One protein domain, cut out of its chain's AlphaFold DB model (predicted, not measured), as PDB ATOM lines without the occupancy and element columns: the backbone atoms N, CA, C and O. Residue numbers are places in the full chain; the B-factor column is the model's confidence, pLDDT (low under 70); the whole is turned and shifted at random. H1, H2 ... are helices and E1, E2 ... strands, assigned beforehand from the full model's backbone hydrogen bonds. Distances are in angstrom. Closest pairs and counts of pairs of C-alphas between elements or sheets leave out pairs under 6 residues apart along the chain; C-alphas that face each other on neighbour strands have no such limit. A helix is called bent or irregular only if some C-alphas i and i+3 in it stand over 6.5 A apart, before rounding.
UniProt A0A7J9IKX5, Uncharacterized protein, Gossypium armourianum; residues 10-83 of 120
ATOM      1  N   TYR A  10     -15.187 -43.610   1.839       93.50
ATOM      2  CA  TYR A  10     -13.736 -43.553   1.852       93.50
ATOM      3  C   TYR A  10     -13.102 -44.873   1.440       93.50
ATOM      4  O   TYR A  10     -13.664 -45.948   1.642       93.50
ATOM      5  N   VAL A  11     -11.893 -44.763   0.900       95.62
ATOM      6  CA  VAL A  11     -10.941 -45.866   0.773       95.62
ATOM      7  C   VAL A  11      -9.732 -45.503   1.623       95.62
ATOM      8  O   VAL A  11      -9.176 -44.415   1.474       95.62
ATOM      9  N   SER A  12      -9.349 -46.400   2.531       96.38
ATOM     10  CA  SER A  12      -8.190 -46.232   3.405       96.38
ATOM     11  C   SER A  12      -7.164 -47.305   3.090       96.38
ATOM     12  O   SER A  12      -7.475 -48.494   3.116       96.38
ATOM     13  N   MET A  13      -5.949 -46.878   2.764       96.88
ATOM     14  CA  MET A  13      -4.876 -47.766   2.338       96.88
ATOM     15  C   MET A  13      -3.647 -47.525   3.205       96.88
ATOM     16  O   MET A  13      -3.002 -46.477   3.122       96.88
ATOM     17  N   ALA A  14      -3.325 -48.499   4.052       95.88
ATOM     18  CA  ALA A  14      -2.069 -48.508   4.785       95.88
ATOM     19  C   ALA A  14      -0.926 -48.902   3.839       95.88
ATOM     20  O   ALA A  14      -1.067 -49.822   3.031       95.88
ATOM     21  N   TYR A  15       0.197 -48.192   3.931       95.69
ATOM     22  CA  TYR A  15       1.408 -48.526   3.192       95.69
ATOM     23  C   TYR A  15       2.418 -49.188   4.129       95.69
ATOM     24  O   TYR A  15       2.974 -48.524   5.005       95.69
ATOM     25  N   THR A  16       2.674 -50.475   3.903       93.06
ATOM     26  CA  THR A  16       3.763 -51.223   4.550       93.06
ATOM     27  C   THR A  16       4.984 -51.265   3.636       93.06
ATOM     28  O   THR A  16       6.078 -50.839   3.996       93.06
ATOM     29  N   ASN A  17       4.794 -51.774   2.418       93.56
ATOM     30  CA  ASN A  17       5.821 -51.903   1.395       93.56
ATOM     31  C   ASN A  17       5.181 -51.955  -0.002       93.56
ATOM     32  O   ASN A  17       3.972 -52.140  -0.156       93.56
ATOM     33  N   TYR A  18       6.014 -51.798  -1.032       94.31
ATOM     34  CA  TYR A  18       5.562 -51.729  -2.421       94.31
ATOM     35  C   TYR A  18       4.884 -53.022  -2.901       94.31
ATOM     36  O   TYR A  18       3.887 -52.959  -3.614       94.31
ATOM     37  N   ALA A  19       5.386 -54.194  -2.499       96.75
ATOM     38  CA  ALA A  19       4.847 -55.480  -2.940       96.75
ATOM     39  C   ALA A  19       3.433 -55.732  -2.394       96.75
ATOM     40  O   ALA A  19       2.553 -56.154  -3.145       96.75
ATOM     41  N   GLU A  20       3.193 -55.421  -1.119       96.06
ATOM     42  CA  GLU A  20       1.859 -55.486  -0.514       96.06
ATOM     43  C   GLU A  20       0.898 -54.494  -1.165       96.06
ATOM     44  O   GLU A  20      -0.224 -54.864  -1.507       96.06
ATOM     45  N   ALA A  21       1.345 -53.260  -1.419       96.62
ATOM     46  CA  ALA A  21       0.515 -52.266  -2.091       96.62
ATOM     47  C   ALA A  21       0.103 -52.718  -3.504       96.62
ATOM     48  O   ALA A  21      -1.053 -52.553  -3.889       96.62
ATOM     49  N   LEU A  22       1.005 -53.357  -4.261       95.81
ATOM     50  CA  LEU A  22       0.679 -53.947  -5.566       95.81
ATOM     51  C   LEU A  22      -0.416 -55.012  -5.498       95.81
ATOM     52  O   LEU A  22      -1.226 -55.096  -6.421       95.81
ATOM     53  N   GLN A  23      -0.444 -55.801  -4.428       96.56
ATOM     54  CA  GLN A  23      -1.403 -56.892  -4.266       96.56
ATOM     55  C   GLN A  23      -2.746 -56.429  -3.697       96.56
ATOM     56  O   GLN A  23      -3.777 -56.987  -4.059       96.56
ATOM     57  N   GLN A  24      -2.735 -55.448  -2.791       96.00
ATOM     58  CA  GLN A  24      -3.896 -55.122  -1.959       96.00
ATOM     59  C   GLN A  24      -4.617 -53.833  -2.361       96.00
ATOM     60  O   GLN A  24      -5.804 -53.691  -2.067       96.00
ATOM     61  N   TRP A  25      -3.929 -52.869  -2.976       97.75
ATOM     62  CA  TRP A  25      -4.541 -51.574  -3.279       97.75
ATOM     63  C   TRP A  25      -5.388 -51.638  -4.561       97.75
ATOM     64  O   TRP A  25      -4.987 -52.320  -5.509       97.75
ATOM     65  N   PRO A  26      -6.519 -50.903  -4.638       97.44
ATOM     66  CA  PRO A  26      -7.365 -50.860  -5.832       97.44
ATOM     67  C   PRO A  26      -6.588 -50.393  -7.061       97.44
ATOM     68  O   PRO A  26      -5.957 -49.332  -7.045       97.44
ATOM     69  N   ILE A  27      -6.633 -51.180  -8.136       97.25
ATOM     70  CA  ILE A  27      -5.811 -50.963  -9.333       97.25
ATOM     71  C   ILE A  27      -6.078 -49.605  -9.996       97.25
ATOM     72  O   ILE A  27      -5.166 -49.014 -10.567       97.25
ATOM     73  N   GLU A  28      -7.297 -49.085  -9.871       96.44
ATOM     74  CA  GLU A  28      -7.752 -47.836 -10.474       96.44
ATOM     75  C   GLU A  28      -7.007 -46.612  -9.932       96.44
ATOM     76  O   GLU A  28      -6.802 -45.642 -10.659       96.44
ATOM     77  N   CYS A  29      -6.602 -46.641  -8.658       96.38
ATOM     78  CA  CYS A  29      -5.942 -45.511  -8.001       96.38
ATOM     79  C   CYS A  29      -4.536 -45.830  -7.484       96.38
ATOM     80  O   CYS A  29      -3.811 -44.911  -7.093       96.38
ATOM     81  N   ARG A  30      -4.134 -47.107  -7.500       96.88
ATOM     82  CA  ARG A  30      -2.897 -47.599  -6.889       96.88
ATOM     83  C   ARG A  30      -1.658 -46.834  -7.335       96.88
ATOM     84  O   ARG A  30      -0.934 -46.315  -6.490       96.88
ATOM     85  N   ASP A  31      -1.404 -46.764  -8.636       96.88
ATOM     86  CA  ASP A  31      -0.137 -46.228  -9.146       96.88
ATOM     87  C   ASP A  31      -0.031 -44.717  -8.879       96.88
ATOM     88  O   ASP A  31       1.025 -44.215  -8.491       96.88
ATOM     89  N   VAL A  32      -1.159 -44.002  -8.971       96.44
ATOM     90  CA  VAL A  32      -1.257 -42.575  -8.625       96.44
ATOM     91  C   VAL A  32      -1.024 -42.357  -7.128       96.44
ATOM     92  O   VAL A  32      -0.259 -41.473  -6.745       96.44
ATOM     93  N   ALA A  33      -1.634 -43.178  -6.270       96.75
ATOM     94  CA  ALA A  33      -1.468 -43.090  -4.822       96.75
ATOM     95  C   ALA A  33      -0.027 -43.413  -4.381       96.75
ATOM     96  O   ALA A  33       0.530 -42.727  -3.522       96.75
ATOM     97  N   LEU A  34       0.605 -44.414  -5.000       96.69
ATOM     98  CA  LEU A  34       2.009 -44.754  -4.760       96.69
ATOM     99  C   LEU A  34       2.953 -43.638  -5.214       96.69
ATOM    100  O   LEU A  34       3.882 -43.283  -4.488       96.69
ATOM    101  N   GLN A  35       2.697 -43.041  -6.380       95.81
ATOM    102  CA  GLN A  35       3.474 -41.902  -6.861       95.81
ATOM    103  C   GLN A  35       3.318 -40.684  -5.937       95.81
ATOM    104  O   GLN A  35       4.307 -40.002  -5.653       95.81
ATOM    105  N   TYR A  36       2.114 -40.432  -5.417       95.12
ATOM    106  CA  TYR A  36       1.877 -39.387  -4.419       95.12
ATOM    107  C   TYR A  36       2.686 -39.633  -3.137       95.12
ATOM    108  O   TYR A  36       3.402 -38.740  -2.686       95.12
ATOM    109  N   LEU A  37       2.654 -40.846  -2.573       94.31
ATOM    110  CA  LEU A  37       3.466 -41.183  -1.396       94.31
ATOM    111  C   LEU A  37       4.963 -40.997  -1.649       94.31
ATOM    112  O   LEU A  37       5.665 -40.425  -0.818       94.31
ATOM    113  N   LYS A  38       5.450 -41.454  -2.805       92.31
ATOM    114  CA  LYS A  38       6.858 -41.320  -3.182       92.31
ATOM    115  C   LYS A  38       7.286 -39.855  -3.282       92.31
ATOM    116  O   LYS A  38       8.340 -39.496  -2.773       92.31
ATOM    117  N   THR A  39       6.481 -39.017  -3.932       93.06
ATOM    118  CA  THR A  39       6.816 -37.598  -4.171       93.06
ATOM    119  C   THR A  39       6.650 -36.731  -2.927       93.06
ATOM    120  O   THR A  39       7.451 -35.829  -2.698       93.06
ATOM    121  N   SER A  40       5.656 -37.019  -2.088       93.94
ATOM    122  CA  SER A  40       5.424 -36.289  -0.834       93.94
ATOM    123  C   SER A  40       6.436 -36.615   0.265       93.94
ATOM    124  O   SER A  40       6.626 -35.804   1.172       93.94
ATOM    125  N   HIS A  41       7.112 -37.764   0.189       91.12
ATOM    126  CA  HIS A  41       8.025 -38.232   1.231       91.12
ATOM    127  C   HIS A  41       9.108 -37.204   1.584       91.12
ATOM    128  O   HIS A  41       9.328 -36.900   2.754       91.12
ATOM    129  N   GLU A  42       9.760 -36.632   0.574       91.50
ATOM    130  CA  GLU A  42      10.863 -35.689   0.771       91.50
ATOM    131  C   GLU A  42      10.390 -34.358   1.374       91.50
ATOM    132  O   GLU A  42      11.020 -33.817   2.282       91.50
ATOM    133  N   MET A  43       9.213 -33.883   0.956       94.38
ATOM    134  CA  MET A  43       8.558 -32.720   1.555       94.38
ATOM    135  C   MET A  43       8.276 -32.941   3.048       94.38
ATOM    136  O   MET A  43       8.591 -32.071   3.855       94.38
ATOM    137  N   VAL A  44       7.733 -34.103   3.436       94.44
ATOM    138  CA  VAL A  44       7.457 -34.416   4.851       94.44
ATOM    139  C   VAL A  44       8.746 -34.429   5.677       94.44
ATOM    140  O   VAL A  44       8.775 -33.846   6.760       94.44
ATOM    141  N   ARG A  45       9.839 -35.011   5.158       93.81
ATOM    142  CA  ARG A  45      11.149 -34.986   5.837       93.81
ATOM    143  C   ARG A  45      11.625 -33.556   6.088       93.81
ATOM    144  O   ARG A  45      12.069 -33.245   7.191       93.81
ATOM    145  N   ASN A  46      11.521 -32.687   5.084       93.19
ATOM    146  CA  ASN A  46      11.949 -31.293   5.194       93.19
ATOM    147  C   ASN A  46      11.102 -30.508   6.204       93.19
ATOM    148  O   ASN A  46      11.651 -29.741   6.994       93.19
ATOM    149  N   LEU A  47       9.789 -30.746   6.231       94.56
ATOM    150  CA  LEU A  47       8.888 -30.144   7.214       94.56
ATOM    151  C   LEU A  47       9.229 -30.584   8.642       94.56
ATOM    152  O   LEU A  47       9.347 -29.735   9.518       94.56
ATOM    153  N   LEU A  48       9.453 -31.881   8.878       93.88
ATOM    154  CA  LEU A  48       9.833 -32.392  10.201       93.88
ATOM    155  C   LEU A  48      11.171 -31.819  10.677       93.88
ATOM    156  O   LEU A  48      11.271 -31.387  11.825       93.88
ATOM    157  N   LYS A  49      12.172 -31.748   9.786       92.88
ATOM    158  CA  LYS A  49      13.466 -31.108  10.076       92.88
ATOM    159  C   LYS A  49      13.287 -29.652  10.501       92.88
ATOM    160  O   LYS A  49      13.858 -29.243  11.507       92.88
ATOM    161  N   ALA A  50      12.477 -28.888   9.768       93.12
ATOM    162  CA  ALA A  50      12.222 -27.486  10.082       93.12
ATOM    163  C   ALA A  50      11.456 -27.311  11.404       93.12
ATOM    164  O   ALA A  50      11.841 -26.486  12.228       93.12
ATOM    165  N   LEU A  51      10.391 -28.086  11.626       92.88
ATOM    166  CA  LEU A  51       9.546 -27.966  12.817       92.88
ATOM    167  C   LEU A  51      10.299 -28.353  14.093       92.88
ATOM    168  O   LEU A  51      10.376 -27.556  15.024       92.88
ATOM    169  N   LEU A  52      10.887 -29.549  14.132       91.62
ATOM    170  CA  LEU A  52      11.534 -30.072  15.338       91.62
ATOM    171  C   LEU A  52      12.927 -29.468  15.560       91.62
ATOM    172  O   LEU A  52      13.323 -29.246  16.705       91.62
ATOM    173  N   GLY A  53      13.644 -29.120  14.487       90.12
ATOM    174  CA  GLY A  53      14.919 -28.407  14.590       90.12
ATOM    175  C   GLY A  53      14.765 -27.046  15.275       90.12
ATOM    176  O   GLY A  53      15.568 -26.694  16.136       90.12
ATOM    177  N   ASN A  54      13.678 -26.320  14.988       90.44
ATOM    178  CA  ASN A  54      13.364 -25.052  15.658       90.44
ATOM    179  C   ASN A  54      12.968 -25.216  17.137       90.44
ATOM    180  O   ASN A  54      12.993 -24.241  17.885       90.44
ATOM    181  N   LEU A  55      12.639 -26.434  17.569       91.25
ATOM    182  CA  LEU A  55      12.402 -26.784  18.972       91.25
ATOM    183  C   LEU A  55      13.675 -27.291  19.677       91.25
ATOM    184  O   LEU A  55      13.611 -27.720  20.826       91.25
ATOM    185  N   GLY A  56      14.835 -27.243  19.007       90.50
ATOM    186  CA  GLY A  56      16.119 -27.693  19.550       90.50
ATOM    187  C   GLY A  56      16.323 -29.210  19.511       90.50
ATOM    188  O   GLY A  56      17.228 -29.720  20.170       90.50
ATOM    189  N   VAL A  57      15.498 -29.945  18.760       89.50
ATOM    190  CA  VAL A  57      15.632 -31.398  18.617       89.50
ATOM    191  C   VAL A  57      16.651 -31.717  17.527       89.50
ATOM    192  O   VAL A  57      16.454 -31.388  16.357       89.50
ATOM    193  N   GLU A  58      17.721 -32.425  17.890       88.19
ATOM    194  CA  GLU A  58      18.654 -32.976  16.905       88.19
ATOM    195  C   GLU A  58      18.029 -34.176  16.186       88.19
ATOM    196  O   GLU A  58      17.834 -35.255  16.767       88.19
ATOM    197  N   LEU A  59      17.722 -33.978  14.905       87.44
ATOM    198  CA  LEU A  59      17.160 -34.985  14.017       87.44
ATOM    199  C   LEU A  59      18.219 -35.534  13.059       87.44
ATOM    200  O   LEU A  59      18.701 -34.822  12.179       87.44
ATOM    201  N   ASP A  60      18.514 -36.822  13.191       89.00
ATOM    202  CA  ASP A  60      19.167 -37.613  12.150       89.00
ATOM    203  C   ASP A  60      18.116 -38.325  11.278       89.00
ATOM    204  O   ASP A  60      16.912 -38.296  11.562       89.00
ATOM    205  N   ASP A  61      18.564 -38.965  10.196       87.62
ATOM    206  CA  ASP A  61      17.660 -39.635   9.261       87.62
ATOM    207  C   ASP A  61      16.871 -40.783   9.916       87.62
ATOM    208  O   ASP A  61      15.707 -40.968   9.568       87.62
ATOM    209  N   SER A  62      17.438 -41.478  10.911       90.56
ATOM    210  CA  SER A  62      16.766 -42.592  11.594       90.56
ATOM    211  C   SER A  62      15.619 -42.125  12.492       90.56
ATOM    212  O   SER A  62      14.549 -42.729  12.506       90.56
ATOM    213  N   LYS A  63      15.792 -41.000  13.199       89.75
ATOM    214  CA  LYS A  63      14.725 -40.386  14.005       89.75
ATOM    215  C   LYS A  63      13.576 -39.911  13.129       89.75
ATOM    216  O   LYS A  63      12.417 -40.101  13.484       89.75
ATOM    217  N   ILE A  64      13.893 -39.314  11.981       90.94
ATOM    218  CA  ILE A  64      12.884 -38.882  11.006       90.94
ATOM    219  C   ILE A  64      12.120 -40.088  10.458       90.94
ATOM    220  O   ILE A  64      10.898 -40.020  10.348       90.94
ATOM    221  N   ASP A  65      12.818 -41.188  10.168       90.12
ATOM    222  CA  ASP A  65      12.204 -42.426   9.687       90.12
ATOM    223  C   ASP A  65      11.182 -42.991  10.686       90.12
ATOM    224  O   ASP A  65      10.108 -43.428  10.270       90.12
ATOM    225  N   THR A  66      11.447 -42.877  11.992       90.06
ATOM    226  CA  THR A  66      10.488 -43.235  13.051       90.06
ATOM    227  C   THR A  66       9.220 -42.375  13.004       90.06
ATOM    228  O   THR A  66       8.114 -42.900  13.105       90.06
ATOM    229  N   PHE A  67       9.335 -41.058  12.785       89.19
ATOM    230  CA  PHE A  67       8.160 -40.173  12.684       89.19
ATOM    231  C   PHE A  67       7.299 -40.442  11.443       89.19
ATOM    232  O   PHE A  67       6.107 -40.139  11.438       89.19
ATOM    233  N   ILE A  68       7.883 -41.010  10.387       90.50
ATOM    234  CA  ILE A  68       7.194 -41.290   9.117       90.50
ATOM    235  C   ILE A  68       6.927 -42.781   8.904       90.50
ATOM    236  O   ILE A  68       6.564 -43.175   7.791       90.50
ATOM    237  N   GLU A  69       7.129 -43.621   9.922       87.94
ATOM    238  CA  GLU A  69       7.045 -45.080   9.818       87.94
ATOM    239  C   GLU A  69       5.680 -45.502   9.263       87.94
ATOM    240  O   GLU A  69       5.589 -46.137   8.207       87.94
ATOM    241  N   LYS A  70       4.606 -45.048   9.914       89.44
ATOM    242  CA  LYS A  70       3.235 -45.363   9.524       89.44
ATOM    243  C   LYS A  70       2.717 -44.374   8.487       89.44
ATOM    244  O   LYS A  70       2.455 -43.211   8.786       89.44
ATOM    245  N   LYS A  71       2.491 -44.866   7.268       93.31
ATOM    246  CA  LYS A  71       1.913 -44.090   6.163       93.31
ATOM    247  C   LYS A  71       0.542 -44.644   5.799       93.31
ATOM    248  O   LYS A  71       0.351 -45.855   5.693       93.31
ATOM    249  N   MET A  72      -0.411 -43.748   5.588       94.94
ATOM    250  CA  MET A  72      -1.771 -44.090   5.192       94.94
ATOM    251  C   MET A  72      -2.265 -43.084   4.158       94.94
ATOM    252  O   MET A  72      -2.081 -41.881   4.329       94.94
ATOM    253  N   VAL A  73      -2.896 -43.578   3.096       96.31
ATOM    254  CA  VAL A  73      -3.582 -42.752   2.099       96.31
ATOM    255  C   VAL A  73      -5.077 -42.963   2.266       96.31
ATOM    256  O   VAL A  73      -5.572 -44.080   2.122       96.31
ATOM    257  N   ASN A  74      -5.791 -41.880   2.562       95.75
ATOM    258  CA  ASN A  74      -7.244 -41.873   2.659       95.75
ATOM    259  C   ASN A  74      -7.812 -41.054   1.503       95.75
ATOM    260  O   ASN A  74      -7.529 -39.863   1.387       95.75
ATOM    261  N   MET A  75      -8.620 -41.690   0.662       95.12
ATOM    262  CA  MET A  75      -9.387 -41.014  -0.379       95.12
ATOM    263  C   MET A  75     -10.817 -40.858   0.119       95.12
ATOM    264  O   MET A  75     -11.523 -41.853   0.260       95.12
ATOM    265  N   ASN A  76     -11.225 -39.625   0.420       92.31
ATOM    266  CA  ASN A  76     -12.553 -39.319   0.949       92.31
ATOM    267  C   ASN A  76     -13.448 -38.754  -0.158       92.31
ATOM    268  O   ASN A  76     -13.038 -37.861  -0.897       92.31
ATOM    269  N   PHE A  77     -14.685 -39.237  -0.233       91.00
ATOM    270  CA  PHE A  77     -15.727 -38.717  -1.108       91.00
ATOM    271  C   PHE A  77     -16.926 -38.263  -0.274       91.00
ATOM    272  O   PHE A  77     -17.517 -39.049   0.469       91.00
ATOM    273  N   TYR A  78     -17.285 -36.988  -0.413       89.12
ATOM    274  CA  TYR A  78     -18.387 -36.349   0.303       89.12
ATOM    275  C   TYR A  78     -19.529 -36.069  -0.689       89.12
ATOM    276  O   TYR A  78     -19.371 -35.208  -1.557       89.12
ATOM    277  N   PRO A  79     -20.664 -36.793  -0.617       87.44
ATOM    278  CA  PRO A  79     -21.794 -36.579  -1.521       87.44
ATOM    279  C   PRO A  79     -22.412 -35.182  -1.370       87.44
ATOM    280  O   PRO A  79     -22.419 -34.613  -0.281       87.44
ATOM    281  N   THR A  80     -23.019 -34.669  -2.444       78.06
ATOM    282  CA  THR A  80     -23.496 -33.276  -2.614       78.06
ATOM    283  C   THR A  80     -24.589 -32.793  -1.651       78.06
ATOM    284  O   THR A  80     -24.998 -31.639  -1.728       78.06
ATOM    285  N   TYR A  81     -25.067 -33.630  -0.733       68.19
ATOM    286  CA  TYR A  81     -26.179 -33.318   0.172       68.19
ATOM    287  C   TYR A  81     -25.752 -32.790   1.558       68.19
ATOM    288  O   TYR A  81     -26.504 -32.907   2.523       68.19
ATOM    289  N   GLY A  82     -24.557 -32.199   1.676       63.62
ATOM    290  CA  GLY A  82     -24.027 -31.654   2.932       63.62
ATOM    291  C   GLY A  82     -23.297 -30.320   2.765       63.62
ATOM    292  O   GLY A  82     -23.005 -29.896   1.648       63.62
ATOM    293  N   ILE A  83     -22.988 -29.674   3.895       63.38
ATOM    294  CA  ILE A  83     -22.040 -28.553   3.972       63.38
ATOM    295  C   ILE A  83     -20.672 -29.117   3.564       63.38
ATOM    296  O   ILE A  83     -19.986 -29.745   4.367       63.38
TER     297      ILE A  83
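This is residues 10 to 83 of the 120 residues of an uncharacterized protein of Gossypium armourianum (UniProt A0A7J9IKX5). A long, kinked helix, H2, runs past a narrow ribbon of two strands, E1 and E2, with its residues 29 to 41 near the ribbon and its later residues running on beyond it to the short helix H3. A second short helix, H1, lies by the start of H2, and residues 78 to 83 trail off past the end of E2. The printed part has 74 residues, with three named helices and two named strands that follow along the chain as E1, H1, H2, H3, E2; the sheet, E1 - E2, is antiparallel and the class is mixed, helices and strands. The whole is loose, with a radius of gyration of the C-alphas of 15.6 A, and flat, spanning 45 by 38 by 16 A.

E1 is residues 10 to 15, 16.0 A long, with C-alpha 10 at (-13.736, -43.553, 1.852). E2 is residues 71 to 77, 19.8 A, ending with C-alpha 77 at (-15.727, -38.717, -1.108). H2, residues 27 to 53, is 38.9 A long, from C-alpha 27 at (-5.811, -50.963, -9.333). It is irregular, C-alphas 28 and 31 being 7.9 A apart, and has a kink of 34 degrees near residue 42. H1, residues 18 to 24, and H3, residues 61 to 67, are each 10.1 A.

E1 and E2 are antiparallel at 168 degrees; N 13 and O 73 are within hydrogen-bond range at 2.9 A, as are N 75 and O 11 at 2.9 A. The closest C-alphas of H2 and E2 are those of Ala 33 and Val 73, 7.2 A; E1 and H2 are apart. H1 is close to H2 but not clearly touching, Leu 22 to Arg 30 being the closest C-alphas at 7.4 A. H2, with residues 45 to 49 alone, only just touches H3, with 3 pairs of C-alphas within 8 A, the closest Arg 45 and Ile 64 at 6.7 A. Each O i to N i+4 pair is within hydrogen-bond range in H1 and H3, and 19 of 23 are in H2.

The C-alphas of Glu 58 and Tyr 81, the two farthest apart, are 47.9 A apart. The printed part has no cut, and no link is long. Mean pLDDT of the printed part is 92.0; residues 81 to 83 are under 70.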